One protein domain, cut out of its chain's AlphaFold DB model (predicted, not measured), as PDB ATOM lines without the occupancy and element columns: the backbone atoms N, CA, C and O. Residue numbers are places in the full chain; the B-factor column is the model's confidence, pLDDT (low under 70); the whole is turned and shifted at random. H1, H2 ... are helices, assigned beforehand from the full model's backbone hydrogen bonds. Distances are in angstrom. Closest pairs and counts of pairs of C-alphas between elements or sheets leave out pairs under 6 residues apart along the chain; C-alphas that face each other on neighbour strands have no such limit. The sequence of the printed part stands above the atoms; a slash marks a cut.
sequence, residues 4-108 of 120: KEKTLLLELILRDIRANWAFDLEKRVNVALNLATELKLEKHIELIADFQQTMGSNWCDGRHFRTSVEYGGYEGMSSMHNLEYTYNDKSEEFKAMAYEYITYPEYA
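This is residues 4 to 108 of the 120 residues of an uncharacterized protein of Alicyclobacillus acidoterrestris (strain ATCC 49025 / DSM 3922 / CIP 106132 / NCIMB 13137 / GD3B) (UniProt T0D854). A long helix, H1, forms the core, with H2 and H6 packed lengthwise along it and H3 on H2. On the side of H1 away from H2 and H6, two short helices pack on it, H4 at its later residues and H5 at its earlier ones. The printed part has 105 residues with six named helices, H1 to H6 in order, and no named strand: all helix. It is compact, with a radius of gyration of the C-alphas of 12.8 A, and rounded, spanning 39 by 27 by 21 A.

H1, residues 4 to 19, begins at C-alpha 4 (177.238, -44.851, 26.470) and measures 22.6 A. H2 is residues 25 to 38, 20.0 A, and H3 residues 42 to 54, 19.0 A. H4 is residues 62 to 65 and H5 residues 77 to 81. H6, residues 92 to 101, 14.2 A, ends at C-alpha 101 (160.305, -47.941, 24.681).

H1 is the hub, touching four helices. H1 and H2 form a helical hairpin, a shallow tilt of 29 degrees, opposite ways; their closest C-alphas, Leu 10 and Ala 32, are 5.5 A apart. H2 and H3 form another, at 21 degrees, closest at the C-alphas of Ala 36 and Ile 45, 5.8 A. H6 touches H1 at 9 degrees, the same way, the C-alphas of Glu 5 and Phe 94 closest at 6.6 A. H4 touches H1 with residues 14 to 19 of H1 alone, the C-alphas of Arg 18 and Gly 62 closest at 4.0 A. H5 touches H1 with residues 4 to 11 of H1 alone, the C-alphas of Leu 8 and Ser 78 closest at 6.5 A. H1 and H3 are apart. Each O i to N i+4 pair is within hydrogen-bond range in H1, H2, H5 and H6; H3 has 8 of 9, and H4 is too short for such a pair.

The C-alphas farthest apart, of Asn 58 and Asp 89, are 39.9 A apart. The printed part has no cut; the link H4 to H5 is long. Confidence is under 70 at residues 21 to 23, 56 to 59 and 80.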
ATOM      1  N   LYS A   4     177.682 -46.077  27.158       94.25
ATOM      2  CA  LYS A   4     177.238 -44.851  26.470       94.25
ATOM      3  C   LYS A   4     175.836 -45.007  25.892       94.25
ATOM      4  O   LYS A   4     175.006 -44.116  26.035       94.25
ATOM      5  N   GLU A   5     175.574 -46.145  25.260       95.75
ATOM      6  CA  GLU A   5     174.257 -46.482  24.717       95.75
ATOM      7  C   GLU A   5     173.214 -46.632  25.829       95.75
ATOM      8  O   GLU A   5     172.109 -46.115  25.698       95.75
ATOM      9  N   LYS A   6     173.572 -47.272  26.949       96.88
ATOM     10  CA  LYS A   6     172.701 -47.373  28.130       96.88
ATOM     11  C   LYS A   6     172.357 -45.998  28.693       96.88
ATOM     12  O   LYS A   6     171.194 -45.746  28.987       96.88
ATOM     13  N   THR A   7     173.343 -45.109  28.815       96.00
ATOM     14  CA  THR A   7     173.127 -43.738  29.292       96.00
ATOM     15  C   THR A   7     172.215 -42.959  28.349       96.00
ATOM     16  O   THR A   7     171.282 -42.310  28.816       96.00
ATOM     17  N   LEU A   8     172.435 -43.056  27.032       96.00
ATOM     18  CA  LEU A   8     171.571 -42.417  26.038       96.00
ATOM     19  C   LEU A   8     170.136 -42.950  26.134       96.00
ATOM     20  O   LEU A   8     169.191 -42.169  26.196       96.00
ATOM     21  N   LEU A   9     169.970 -44.273  26.192       96.81
ATOM     22  CA  LEU A   9     168.657 -44.904  26.288       96.81
ATOM     23  C   LEU A   9     167.933 -44.506  27.580       96.81
ATOM     24  O   LEU A   9     166.748 -44.183  27.539       96.81
ATOM     25  N   LEU A  10     168.643 -44.481  28.710       96.94
ATOM     26  CA  LEU A  10     168.096 -44.041  29.991       96.94
ATOM     27  C   LEU A  10     167.588 -42.598  29.899       96.94
ATOM     28  O   LEU A  10     166.451 -42.327  30.275       96.94
ATOM     29  N   GLU A  11     168.391 -41.683  29.358       95.62
ATOM     30  CA  GLU A  11     167.969 -40.297  29.164       95.62
ATOM     31  C   GLU A  11     166.709 -40.192  28.294       95.62
ATOM     32  O   GLU A  11     165.766 -39.479  28.653       95.62
ATOM     33  N   LEU A  12     166.686 -40.893  27.159       94.69
ATOM     34  CA  LEU A  12     165.559 -40.871  26.230       94.69
ATOM     35  C   LEU A  12     164.278 -41.385  26.888       94.69
ATOM     36  O   LEU A  12     163.231 -40.752  26.759       94.69
ATOM     37  N   ILE A  13     164.365 -42.474  27.657       94.94
ATOM     38  CA  ILE A  13     163.226 -43.034  28.389       94.94
ATOM     39  C   ILE A  13     162.714 -42.045  29.444       94.94
ATOM     40  O   ILE A  13     161.511 -41.815  29.532       94.94
ATOM     41  N   LEU A  14     163.596 -41.413  30.223       94.06
ATOM     42  CA  LEU A  14     163.187 -40.440  31.243       94.06
ATOM     43  C   LEU A  14     162.538 -39.188  30.623       94.06
ATOM     44  O   LEU A  14     161.553 -38.661  31.153       94.06
ATOM     45  N   ARG A  15     163.050 -38.725  29.475       92.56
ATOM     46  CA  ARG A  15     162.437 -37.642  28.685       92.56
ATOM     47  C   ARG A  15     161.063 -38.033  28.153       92.56
ATOM     48  O   ARG A  15     160.141 -37.218  28.217       92.56
ATOM     49  N   ASP A  16     160.934 -39.256  27.650       91.50
ATOM     50  CA  ASP A  16     159.685 -39.794  27.119       91.50
ATOM     51  C   ASP A  16     158.626 -39.938  28.224       91.50
ATOM     52  O   ASP A  16     157.529 -39.407  28.069       91.50
ATOM     53  N   ILE A  17     158.978 -40.500  29.391       90.25
ATOM     54  CA  ILE A  17     158.092 -40.572  30.570       90.25
ATOM     55  C   ILE A  17     157.594 -39.178  30.967       90.25
ATOM     56  O   ILE A  17     156.414 -38.992  31.250       90.25
ATOM     57  N   ARG A  18     158.468 -38.163  30.952       88.62
ATOM     58  CA  ARG A  18     158.067 -36.774  31.222       88.62
ATOM     59  C   ARG A  18     157.081 -36.233  30.189       88.62
ATOM     60  O   ARG A  18     156.243 -35.392  30.518       88.62
ATOM     61  N   ALA A  19     157.266 -36.586  28.922       83.94
ATOM     62  CA  ALA A  19     156.465 -36.065  27.822       83.94
ATOM     63  C   ALA A  19     155.128 -36.806  27.677       83.94
ATOM     64  O   ALA A  19     154.191 -36.253  27.102       83.94
ATOM     65  N   ASN A  20     155.029 -38.024  28.212       77.31
ATOM     66  CA  ASN A  20     153.888 -38.901  28.024       77.31
ATOM     67  C   ASN A  20     152.928 -38.862  29.229       77.31
ATOM     68  O   ASN A  20     153.309 -39.137  30.363       77.31
ATOM     69  N   TRP A  21     151.670 -38.483  28.977       61.81
ATOM     70  CA  TRP A  21     150.653 -38.273  30.017       61.81
ATOM     71  C   TRP A  21     149.805 -39.529  30.308       61.81
ATOM     72  O   TRP A  21     148.951 -39.455  31.192       61.81
ATOM     73  N   ALA A  22     149.989 -40.665  29.606       58.62
ATOM     74  CA  ALA A  22     149.258 -41.910  29.898       58.62
ATOM     75  C   ALA A  22     149.790 -43.198  29.215       58.62
ATOM     76  O   ALA A  22     150.405 -43.152  28.158       58.62
ATOM     77  N   PHE A  23     149.382 -44.325  29.827       63.72
ATOM     78  CA  PHE A  23     149.470 -45.761  29.485       63.72
ATOM     79  C   PHE A  23     150.866 -46.387  29.264       63.72
ATOM     80  O   PHE A  23     151.686 -45.915  28.492       63.72
ATOM     81  N   ASP A  24     151.088 -47.509  29.964       70.62
ATOM     82  CA  ASP A  24     152.279 -48.386  29.936       70.62
ATOM     83  C   ASP A  24     153.601 -47.783  30.475       70.62
ATOM     84  O   ASP A  24     154.699 -48.235  30.148       70.62
ATOM     85  N   LEU A  25     153.506 -46.794  31.379       84.38
ATOM     86  CA  LEU A  25     154.664 -46.223  32.091       84.38
ATOM     87  C   LEU A  25     155.447 -47.268  32.897       84.38
ATOM     88  O   LEU A  25     156.661 -47.142  33.037       84.38
ATOM     89  N   GLU A  26     154.770 -48.302  33.396       88.44
ATOM     90  CA  GLU A  26     155.376 -49.331  34.242       88.44
ATOM     91  C   GLU A  26     156.565 -50.009  33.554       88.44
ATOM     92  O   GLU A  26     157.650 -50.094  34.132       88.44
ATOM     93  N   LYS A  27     156.407 -50.421  32.290       89.75
ATOM     94  CA  LYS A  27     157.494 -51.054  31.531       89.75
ATOM     95  C   LYS A  27     158.683 -50.116  31.355       89.75
ATOM     96  O   LYS A  27     159.818 -50.520  31.594       89.75
ATOM     97  N   ARG A  28     158.426 -48.859  30.983       92.00
ATOM     98  CA  ARG A  28     159.469 -47.841  30.772       92.00
ATOM     99  C   ARG A  28     160.228 -47.541  32.058       92.00
ATOM    100  O   ARG A  28     161.453 -47.488  32.044       92.00
ATOM    101  N   VAL A  29     159.514 -47.408  33.172       93.12
ATOM    102  CA  VAL A  29     160.103 -47.178  34.496       93.12
ATOM    103  C   VAL A  29     160.941 -48.371  34.942       93.12
ATOM    104  O   VAL A  29     162.062 -48.174  35.402       93.12
ATOM    105  N   ASN A  30     160.465 -49.601  34.735       94.88
ATOM    106  CA  ASN A  30     161.232 -50.807  35.055       94.88
ATOM    107  C   ASN A  30     162.534 -50.884  34.242       94.88
ATOM    108  O   ASN A  30     163.591 -51.196  34.786       94.88
ATOM    109  N   VAL A  31     162.481 -50.559  32.949       96.25
ATOM    110  CA  VAL A  31     163.676 -50.522  32.096       96.25
ATOM    111  C   VAL A  31     164.629 -49.410  32.519       96.25
ATOM    112  O   VAL A  31     165.827 -49.658  32.632       96.25
ATOM    113  N   ALA A  32     164.119 -48.212  32.814       96.25
ATOM    114  CA  ALA A  32     164.931 -47.110  33.317       96.25
ATOM    115  C   ALA A  32     165.639 -47.485  34.628       96.25
ATOM    116  O   ALA A  32     166.836 -47.239  34.776       96.25
ATOM    117  N   LEU A  33     164.929 -48.146  35.550       97.56
ATOM    118  CA  LEU A  33     165.491 -48.615  36.815       97.56
ATOM    119  C   LEU A  33     166.597 -49.655  36.597       97.56
ATOM    120  O   LEU A  33     167.650 -49.573  37.231       97.56
ATOM    121  N   ASN A  34     166.399 -50.597  35.671       97.94
ATOM    122  CA  ASN A  34     167.411 -51.599  35.334       97.94
ATOM    123  C   ASN A  34     168.664 -50.953  34.731       97.94
ATOM    124  O   ASN A  34     169.771 -51.226  35.192       97.94
ATOM    125  N   LEU A  35     168.502 -50.040  33.767       97.94
ATOM    126  CA  LEU A  35     169.618 -49.306  33.158       97.94
ATOM    127  C   LEU A  35     170.393 -48.493  34.201       97.94
ATOM    128  O   LEU A  35     171.620 -48.577  34.256       97.94
ATOM    129  N   ALA A  36     169.692 -47.750  35.062       97.50
ATOM    130  CA  ALA A  36     170.310 -46.994  36.149       97.50
ATOM    131  C   ALA A  36     171.065 -47.907  37.131       97.50
ATOM    132  O   ALA A  36     172.160 -47.561  37.572       97.50
ATOM    133  N   THR A  37     170.518 -49.091  37.429       98.06
ATOM    134  CA  THR A  37     171.161 -50.102  38.284       98.06
ATOM    135  C   THR A  37     172.445 -50.642  37.661       98.06
ATOM    136  O   THR A  37     173.484 -50.675  38.320       98.06
ATOM    137  N   GLU A  38     172.410 -51.018  36.383       97.69
ATOM    138  CA  GLU A  38     173.586 -51.514  35.660       97.69
ATOM    139  C   GLU A  38     174.698 -50.460  35.559       97.69
ATOM    140  O   GLU A  38     175.876 -50.790  35.701       97.69
ATOM    141  N   LEU A  39     174.316 -49.194  35.366       96.12
ATOM    142  CA  LEU A  39     175.216 -48.037  35.328       96.12
ATOM    143  C   LEU A  39     175.646 -47.549  36.722       96.12
ATOM    144  O   LEU A  39     176.511 -46.680  36.820       96.12
ATOM    145  N   LYS A  40     175.070 -48.103  37.800       97.06
ATOM    146  CA  LYS A  40     175.327 -47.725  39.202       97.06
ATOM    147  C   LYS A  40     175.060 -46.240  39.491       97.06
ATOM    148  O   LYS A  40     175.803 -45.591  40.224       97.06
ATOM    149  N   LEU A  41     173.988 -45.700  38.914       95.31
ATOM    150  CA  LEU A  41     173.574 -44.305  39.078       95.31
ATOM    151  C   LEU A  41     172.653 -44.156  40.295       95.31
ATOM    152  O   LEU A  41     171.435 -44.106  40.157       95.31
ATOM    153  N   GLU A  42     173.230 -44.097  41.498       96.69
ATOM    154  CA  GLU A  42     172.484 -44.125  42.772       96.69
ATOM    155  C   GLU A  42     171.343 -43.097  42.841       96.69
ATOM    156  O   GLU A  42     170.233 -43.434  43.247       96.69
ATOM    157  N   LYS A  43     171.572 -41.865  42.369       95.12
ATOM    158  CA  LYS A  43     170.541 -40.814  42.361       95.12
ATOM    159  C   LYS A  43     169.397 -41.088  41.398       95.12
ATOM    160  O   LYS A  43     168.246 -40.849  41.749       95.12
ATOM    161  N   HIS A  44     169.688 -41.633  40.221       96.06
ATOM    162  CA  HIS A  44     168.656 -42.061  39.277       96.06
ATOM    163  C   HIS A  44     167.866 -43.242  39.835       96.06
ATOM    164  O   HIS A  44     166.646 -43.246  39.735       96.06
ATOM    165  N   ILE A  45     168.536 -44.210  40.470       97.44
ATOM    166  CA  ILE A  45     167.881 -45.359  41.112       97.44
ATOM    167  C   ILE A  45     166.899 -44.878  42.189       97.44
ATOM    168  O   ILE A  45     165.738 -45.279  42.159       97.44
ATOM    169  N   GLU A  46     167.341 -44.001  43.098       95.12
ATOM    170  CA  GLU A  46     166.496 -43.411  44.148       95.12
ATOM    171  C   GLU A  46     165.263 -42.715  43.548       95.12
ATOM    172  O   GLU A  46     164.133 -43.009  43.938       95.12
ATOM    173  N   LEU A  47     165.475 -41.838  42.563       93.44
ATOM    174  CA  LEU A  47     164.417 -41.034  41.947       93.44
ATOM    175  C   LEU A  47     163.398 -41.891  41.176       93.44
ATOM    176  O   LEU A  47     162.188 -41.695  41.284       93.44
ATOM    177  N   ILE A  48     163.878 -42.862  40.394       94.69
ATOM    178  CA  ILE A  48     163.025 -43.754  39.600       94.69
ATOM    179  C   ILE A  48     162.228 -44.688  40.518       94.69
ATOM    180  O   ILE A  48     161.043 -44.906  40.270       94.69
ATOM    181  N   ALA A  49     162.840 -45.211  41.586       94.00
ATOM    182  CA  ALA A  49     162.162 -46.071  42.554       94.00
ATOM    183  C   ALA A  49     161.085 -45.322  43.360       94.00
ATOM    184  O   ALA A  49     160.045 -45.903  43.679       94.00
ATOM    185  N   ASP A  50     161.303 -44.041  43.676       91.19
ATOM    186  CA  ASP A  50     160.278 -43.190  44.291       91.19
ATOM    187  C   ASP A  50     159.105 -42.970  43.324       91.19
ATOM    188  O   ASP A  50     157.952 -43.257  43.652       91.19
ATOM    189  N   PHE A  51     159.397 -42.596  42.071       89.88
ATOM    190  CA  PHE A  51     158.375 -42.453  41.034       89.88
ATOM    191  C   PHE A  51     157.565 -43.744  40.841       89.88
ATOM    192  O   PHE A  51     156.334 -43.686  40.787       89.88
ATOM    193  N   GLN A  52     158.230 -44.906  40.807       89.62
ATOM    194  CA  GLN A  52     157.606 -46.222  40.637       89.62
ATOM    195  C   GLN A  52     156.524 -46.498  41.694       89.62
ATOM    196  O   GLN A  52     155.472 -47.038  41.363       89.62
ATOM    197  N   GLN A  53     156.736 -46.076  42.945       86.56
ATOM    198  CA  GLN A  53     155.767 -46.245  44.040       86.56
ATOM    199  C   GLN A  53     154.517 -45.369  43.883       86.56
ATOM    200  O   GLN A  53     153.467 -45.673  44.452       86.56
ATOM    201  N   THR A  54     154.608 -44.285  43.109       81.38
ATOM    202  CA  THR A  54     153.489 -43.362  42.860       81.38
ATOM    203  C   THR A  54     152.682 -43.706  41.606       81.38
ATOM    204  O   THR A  54     151.589 -43.153  41.418       81.38
ATOM    205  N   MET A  55     153.183 -44.623  40.765       77.31
ATOM    206  CA  MET A  55     152.513 -45.095  39.550       77.31
ATOM    207  C   MET A  55     151.233 -45.854  39.920       77.31
ATOM    208  O   MET A  55     151.273 -46.978  40.405       77.31
ATOM    209  N   GLY A  56     150.081 -45.214  39.728       64.69
ATOM    210  CA  GLY A  56     148.773 -45.727  40.160       64.69
ATOM    211  C   GLY A  56     148.020 -44.771  41.086       64.69
ATOM    212  O   GLY A  56     146.821 -44.934  41.302       64.69
ATOM    213  N   SER A  57     148.690 -43.731  41.583       63.62
ATOM    214  CA  SER A  57     148.035 -42.583  42.206       63.62
ATOM    215  C   SER A  57     147.657 -41.533  41.152       63.62
ATOM    216  O   SER A  57     148.328 -41.393  40.129       63.62
ATOM    217  N   ASN A  58     146.634 -40.718  41.427       59.97
ATOM    218  CA  ASN A  58     146.246 -39.571  40.583       59.97
ATOM    219  C   ASN A  58     147.317 -38.451  40.525       59.97
ATOM    220  O   ASN A  58     147.048 -37.375  39.995       59.97
ATOM    221  N   TRP A  59     148.503 -38.679  41.099       59.25
ATOM    222  CA  TRP A  59     149.591 -37.715  41.267       59.25
ATOM    223  C   TRP A  59     150.869 -38.102  40.513       59.25
ATOM    224  O   TRP A  59     151.901 -37.464  40.707       59.25
ATOM    225  N   CYS A  60     150.821 -39.135  39.666       70.38
ATOM    226  CA  CYS A  60     151.963 -39.540  38.854       70.38
ATOM    227  C   CYS A  60     152.299 -38.436  37.835       70.38
ATOM    228  O   CYS A  60     151.607 -38.258  36.834       70.38
ATOM    229  N   ASP A  61     153.337 -37.656  38.133       76.62
ATOM    230  CA  ASP A  61     153.748 -36.493  37.354       76.62
ATOM    231  C   ASP A  61     155.174 -36.672  36.831       76.62
ATOM    232  O   ASP A  61     156.158 -36.455  37.541       76.62
ATOM    233  N   GLY A  62     155.293 -37.033  35.551       78.56
ATOM    234  CA  GLY A  62     156.579 -37.240  34.883       78.56
ATOM    235  C   GLY A  62     157.482 -35.997  34.848       78.56
ATOM    236  O   GLY A  62     158.672 -36.119  34.552       78.56
ATOM    237  N   ARG A  63     156.985 -34.797  35.202       82.81
ATOM    238  CA  ARG A  63     157.834 -33.603  35.401       82.81
ATOM    239  C   ARG A  63     158.902 -33.817  36.470       82.81
ATOM    240  O   ARG A  63     159.914 -33.126  36.421       82.81
ATOM    241  N   HIS A  64     158.711 -34.786  37.364       82.19
ATOM    242  CA  HIS A  64     159.687 -35.196  38.370       82.19
ATOM    243  C   HIS A  64     161.070 -35.527  37.780       82.19
ATOM    244  O   HIS A  64     162.089 -35.201  38.380       82.19
ATOM    245  N   PHE A  65     161.127 -36.078  36.561       89.56
ATOM    246  CA  PHE A  65     162.396 -36.401  35.898       89.56
ATOM    247  C   PHE A  65     163.068 -35.208  35.201       89.56
ATOM    248  O   PHE A  65     164.232 -35.308  34.807       89.56
ATOM    249  N   ARG A  66     162.376 -34.065  35.064       88.88
ATOM    250  CA  ARG A  66     162.947 -32.820  34.524       88.88
ATOM    251  C   ARG A  66     163.698 -32.056  35.618       88.88
ATOM    252  O   ARG A  66     163.308 -30.959  36.016       88.88
ATOM    253  N   THR A  67     164.754 -32.681  36.112       89.94
ATOM    254  CA  THR A  67     165.740 -32.097  37.022       89.94
ATOM    255  C   THR A  67     167.142 -32.389  36.487       89.94
ATOM    256  O   THR A  67     167.295 -33.186  35.551       89.94
ATOM    257  N   SER A  68     168.161 -31.739  37.044       90.94
ATOM    258  CA  SER A  68     169.546 -31.976  36.646       90.94
ATOM    259  C   SER A  68     169.983 -33.405  36.975       90.94
ATOM    260  O   SER A  68     169.512 -34.044  37.919       90.94
ATOM    261  N   VAL A  69     170.919 -33.907  36.175       90.00
ATOM    262  CA  VAL A  69     171.519 -35.240  36.326       90.00
ATOM    263  C   VAL A  69     172.150 -35.483  37.702       90.00
ATOM    264  O   VAL A  69     172.123 -36.607  38.194       90.00
ATOM    265  N   GLU A  70     172.632 -34.438  38.382       89.94
ATOM    266  CA  GLU A  70     173.143 -34.527  39.762       89.94
ATOM    267  C   GLU A  70     172.059 -34.919  40.788       89.94
ATOM    268  O   GLU A  70     172.377 -35.451  41.852       89.94
ATOM    269  N   TYR A  71     170.783 -34.697  40.457       91.56
ATOM    270  CA  TYR A  71     169.619 -35.064  41.266       91.56
ATOM    271  C   TYR A  71     168.852 -36.265  40.692       91.56
ATOM    272  O   TYR A  71     167.718 -36.509  41.094       91.56
ATOM    273  N   GLY A  72     169.443 -37.016  39.757       89.19
ATOM    274  CA  GLY A  72     168.826 -38.216  39.180       89.19
ATOM    275  C   GLY A  72     167.893 -37.959  37.993       89.19
ATOM    276  O   GLY A  72     167.279 -38.898  37.487       89.19
ATOM    277  N   GLY A  73     167.766 -36.709  37.541       92.25
ATOM    278  CA  GLY A  73     166.987 -36.369  36.354       92.25
ATOM    279  C   GLY A  73     167.769 -36.549  35.054       92.25
ATOM    280  O   GLY A  73     168.930 -36.962  35.044       92.25
ATOM    281  N   TYR A  74     167.123 -36.226  33.935       92.25
ATOM    282  CA  TYR A  74     167.742 -36.355  32.613       92.25
ATOM    283  C   TYR A  74     168.420 -35.074  32.113       92.25
ATOM    284  O   TYR A  74     169.138 -35.119  31.111       92.25
ATOM    285  N   GLU A  75     168.188 -33.910  32.736       91.50
ATOM    286  CA  GLU A  75     168.754 -32.660  32.224       91.50
ATOM    287  C   GLU A  75     170.282 -32.671  32.376       91.50
ATOM    288  O   GLU A  75     170.826 -32.725  33.480       91.50
ATOM    289  N   GLY A  76     170.975 -32.627  31.235       85.62
ATOM    290  CA  GLY A  76     172.435 -32.622  31.161       85.62
ATOM    291  C   GLY A  76     173.103 -33.998  31.053       85.62
ATOM    292  O   GLY A  76     174.326 -34.024  30.943       85.62
ATOM    293  N   MET A  77     172.357 -35.114  31.033       88.25
ATOM    294  CA  MET A  77     172.938 -36.465  30.894       88.25
ATOM    295  C   MET A  77     173.798 -36.611  29.625       88.25
ATOM    296  O   MET A  77     174.987 -36.911  29.719       88.25
ATOM    297  N   SER A  78     173.250 -36.346  28.441       76.69
ATOM    298  CA  SER A  78     173.957 -36.474  27.158       76.69
ATOM    299  C   SER A  78     175.176 -35.571  27.054       76.69
ATOM    300  O   SER A  78     176.241 -36.019  26.621       76.69
ATOM    301  N   SER A  79     175.050 -34.324  27.511       76.31
ATOM    302  CA  SER A  79     176.134 -33.342  27.508       76.31
ATOM    303  C   SER A  79     177.325 -33.787  28.356       76.31
ATOM    304  O   SER A  79     178.465 -33.554  27.964       76.31
ATOM    305  N   MET A  80     177.095 -34.462  29.490       66.75
ATOM    306  CA  MET A  80     178.180 -34.981  30.338       66.75
ATOM    307  C   MET A  80     178.957 -36.126  29.684       66.75
ATOM    308  O   MET A  80     180.138 -36.315  29.972       66.75
ATOM    309  N   HIS A  81     178.308 -36.881  28.802       71.25
ATOM    310  CA  HIS A  81     178.873 -38.084  28.199       71.25
ATOM    311  C   HIS A  81     179.249 -37.915  26.717       71.25
ATOM    312  O   HIS A  81     179.720 -38.874  26.099       71.25
ATOM    313  N   ASN A  82     179.087 -36.700  26.170       80.75
ATOM    314  CA  ASN A  82     179.277 -36.371  24.755       80.75
ATOM    315  C   ASN A  82     178.555 -37.385  23.848       80.75
ATOM    316  O   ASN A  82     179.166 -38.000  22.968       80.75
ATOM    317  N   LEU A  83     177.280 -37.632  24.161       85.12
ATOM    318  CA  LEU A  83     176.440 -38.594  23.451       85.12
ATOM    319  C   LEU A  83     175.768 -37.910  22.268       85.12
ATOM    320  O   LEU A  83     175.100 -36.892  22.430       85.12
ATOM    321  N   GLU A  84     175.938 -38.501  21.092       88.75
ATOM    322  CA  GLU A  84     175.210 -38.118  19.888       88.75
ATOM    323  C   GLU A  84     173.848 -38.816  19.883       88.75
ATOM    324  O   GLU A  84     173.752 -40.013  20.178       88.75
ATOM    325  N   TYR A  85     172.800 -38.072  19.529       90.31
ATOM    326  CA  TYR A  85     171.436 -38.588  19.399       90.31
ATOM    327  C   TYR A  85     171.256 -39.266  18.041       90.31
ATOM    328  O   TYR A  85     170.392 -38.904  17.252       90.31
ATOM    329  N   THR A  86     172.100 -40.252  17.767       92.69
ATOM    330  CA  THR A  86     172.086 -41.056  16.545       92.69
ATOM    331  C   THR A  86     171.626 -42.483  16.841       92.69
ATOM    332  O   THR A  86     171.781 -42.983  17.961       92.69
ATOM    333  N   TYR A  87     171.025 -43.129  15.849       92.12
ATOM    334  CA  TYR A  87     170.379 -44.431  15.933       92.12
ATOM    335  C   TYR A  87     171.088 -45.482  15.078       92.12
ATOM    336  O   TYR A  87     171.298 -46.608  15.534       92.12
ATOM    337  N   ASN A  88     171.479 -45.151  13.844       90.94
ATOM    338  CA  ASN A  88     171.911 -46.161  12.873       90.94
ATOM    339  C   ASN A  88     173.278 -46.774  13.200       90.94
ATOM    340  O   ASN A  88     173.526 -47.941  12.882       90.94
ATOM    341  N   ASP A  89     174.141 -46.010  13.865       91.75
ATOM    342  CA  ASP A  89     175.473 -46.416  14.321       91.75
ATOM    343  C   ASP A  89     175.449 -47.250  15.616       91.75
ATOM    344  O   ASP A  89     176.475 -47.811  16.011       91.75
ATOM    345  N   LYS A  90     174.293 -47.337  16.286       93.94
ATOM    346  CA  LYS A  90     174.130 -48.040  17.562       93.94
ATOM    347  C   LYS A  90     173.972 -49.549  17.369       93.94
ATOM    348  O   LYS A  90     173.650 -50.046  16.289       93.94
ATOM    349  N   SER A  91     174.202 -50.296  18.442       96.38
ATOM    350  CA  SER A  91     174.018 -51.744  18.484       96.38
ATOM    351  C   SER A  91     172.559 -52.147  18.254       96.38
ATOM    352  O   SER A  91     171.630 -51.427  18.612       96.38
ATOM    353  N   GLU A  92     172.352 -53.349  17.715       95.81
ATOM    354  CA  GLU A  92     171.009 -53.895  17.469       95.81
ATOM    355  C   GLU A  92     170.166 -53.997  18.751       95.81
ATOM    356  O   GLU A  92     168.960 -53.774  18.727       95.81
ATOM    357  N   GLU A  93     170.808 -54.261  19.892       96.62
ATOM    358  CA  GLU A  93     170.148 -54.261  21.200       96.62
ATOM    359  C   GLU A  93     169.623 -52.866  21.574       96.62
ATOM    360  O   GLU A  93     168.461 -52.737  21.955       96.62
ATOM    361  N   PHE A  94     170.437 -51.814  21.404       96.31
ATOM    362  CA  PHE A  94     169.987 -50.434  21.616       96.31
ATOM    363  C   PHE A  94     168.828 -50.091  20.682       96.31
ATOM    364  O   PHE A  94     167.808 -49.569  21.127       96.31
ATOM    365  N   LYS A  95     168.969 -50.416  19.393       95.12
ATOM    366  CA  LYS A  95     167.967 -50.119  18.368       95.12
ATOM    367  C   LYS A  95     166.612 -50.742  18.684       95.12
ATOM    368  O   LYS A  95     165.596 -50.050  18.602       95.12
ATOM    369  N   ALA A  96     166.608 -52.016  19.082       95.12
ATOM    370  CA  ALA A  96     165.405 -52.739  19.473       95.12
ATOM    371  C   ALA A  96     164.751 -52.127  20.719       95.12
ATOM    372  O   ALA A  96     163.543 -51.905  20.735       95.12
ATOM    373  N   MET A  97     165.539 -51.799  21.747       95.81
ATOM    374  CA  MET A  97     165.004 -51.188  22.967       95.81
ATOM    375  C   MET A  97     164.479 -49.769  22.736       95.81
ATOM    376  O   MET A  97     163.422 -49.418  23.252       95.81
ATOM    377  N   ALA A  98     165.185 -48.948  21.958       94.56
ATOM    378  CA  ALA A  98     164.734 -47.603  21.626       94.56
ATOM    379  C   ALA A  98     163.427 -47.630  20.818       94.56
ATOM    380  O   ALA A  98     162.527 -46.848  21.106       94.56
ATOM    381  N   TYR A  99     163.293 -48.563  19.870       92.62
ATOM    382  CA  TYR A  99     162.053 -48.761  19.117       92.62
ATOM    383  C   TYR A  99     160.881 -49.201  20.013       92.62
ATOM    384  O   TYR A  99     159.765 -48.726  19.836       92.62
ATOM    385  N   GLU A 100     161.129 -50.081  20.986       92.50
ATOM    386  CA  GLU A 100     160.096 -50.587  21.903       92.50
ATOM    387  C   GLU A 100     159.644 -49.537  22.933       92.50
ATOM    388  O   GLU A 100     158.458 -49.438  23.253       92.50
ATOM    389  N   TYR A 101     160.578 -48.758  23.492       92.69
ATOM    390  CA  TYR A 101     160.305 -47.941  24.681       92.69
ATOM    391  C   TYR A 101     160.137 -46.445  24.419       92.69
ATOM    392  O   TYR A 101     159.563 -45.769  25.275       92.69
ATOM    393  N   ILE A 102     160.586 -45.916  23.279       92.25
ATOM    394  CA  ILE A 102     160.434 -44.495  22.940       92.25
ATOM    395  C   ILE A 102     159.179 -44.312  22.086       92.25
ATOM    396  O   ILE A 102     159.016 -44.978  21.072       92.25
ATOM    397  N   THR A 103     158.280 -43.408  22.489       90.56
ATOM    398  CA  THR A 103     156.969 -43.245  21.830       90.56
ATOM    399  C   THR A 103     157.100 -42.704  20.407       90.56
ATOM    400  O   THR A 103     156.364 -43.125  19.520       90.56
ATOM    401  N   TYR A 104     158.017 -41.756  20.207       89.50
ATOM    402  CA  TYR A 104     158.250 -41.092  18.925       89.50
ATOM    403  C   TYR A 104     159.753 -41.006  18.638       89.50
ATOM    404  O   TYR A 104     160.362 -39.939  18.806       89.50
ATOM    405  N   PRO A 105     160.394 -42.133  18.289       90.31
ATOM    406  CA  PRO A 105     161.833 -42.171  18.071       90.31
ATOM    407  C   PRO A 105     162.283 -41.271  16.905       90.31
ATOM    408  O   PRO A 105     163.392 -40.743  16.941       90.31
ATOM    409  N   GLU A 106     161.407 -40.979  15.941       89.00
ATOM    410  CA  GLU A 106     161.660 -40.042  14.840       89.00
ATOM    411  C   GLU A 106     161.916 -38.594  15.281       89.00
ATOM    412  O   GLU A 106     162.490 -37.814  14.526       89.00
ATOM    413  N   TYR A 107     161.509 -38.223  16.500       90.31
ATOM    414  CA  TYR A 107     161.828 -36.921  17.098       90.31
ATOM    415  C   TYR A 107     162.959 -37.003  18.127       90.31
ATOM    416  O   TYR A 107     163.377 -35.974  18.659       90.31
ATOM    417  N   ALA A 108     163.421 -38.214  18.445       90.81
ATOM    418  CA  ALA A 108     164.466 -38.466  19.428       90.81
ATOM    419  C   ALA A 108     165.860 -38.591  18.800       90.81
ATOM    420  O   ALA A 108     166.841 -38.301  19.483       90.81
TER     421      ALA A 108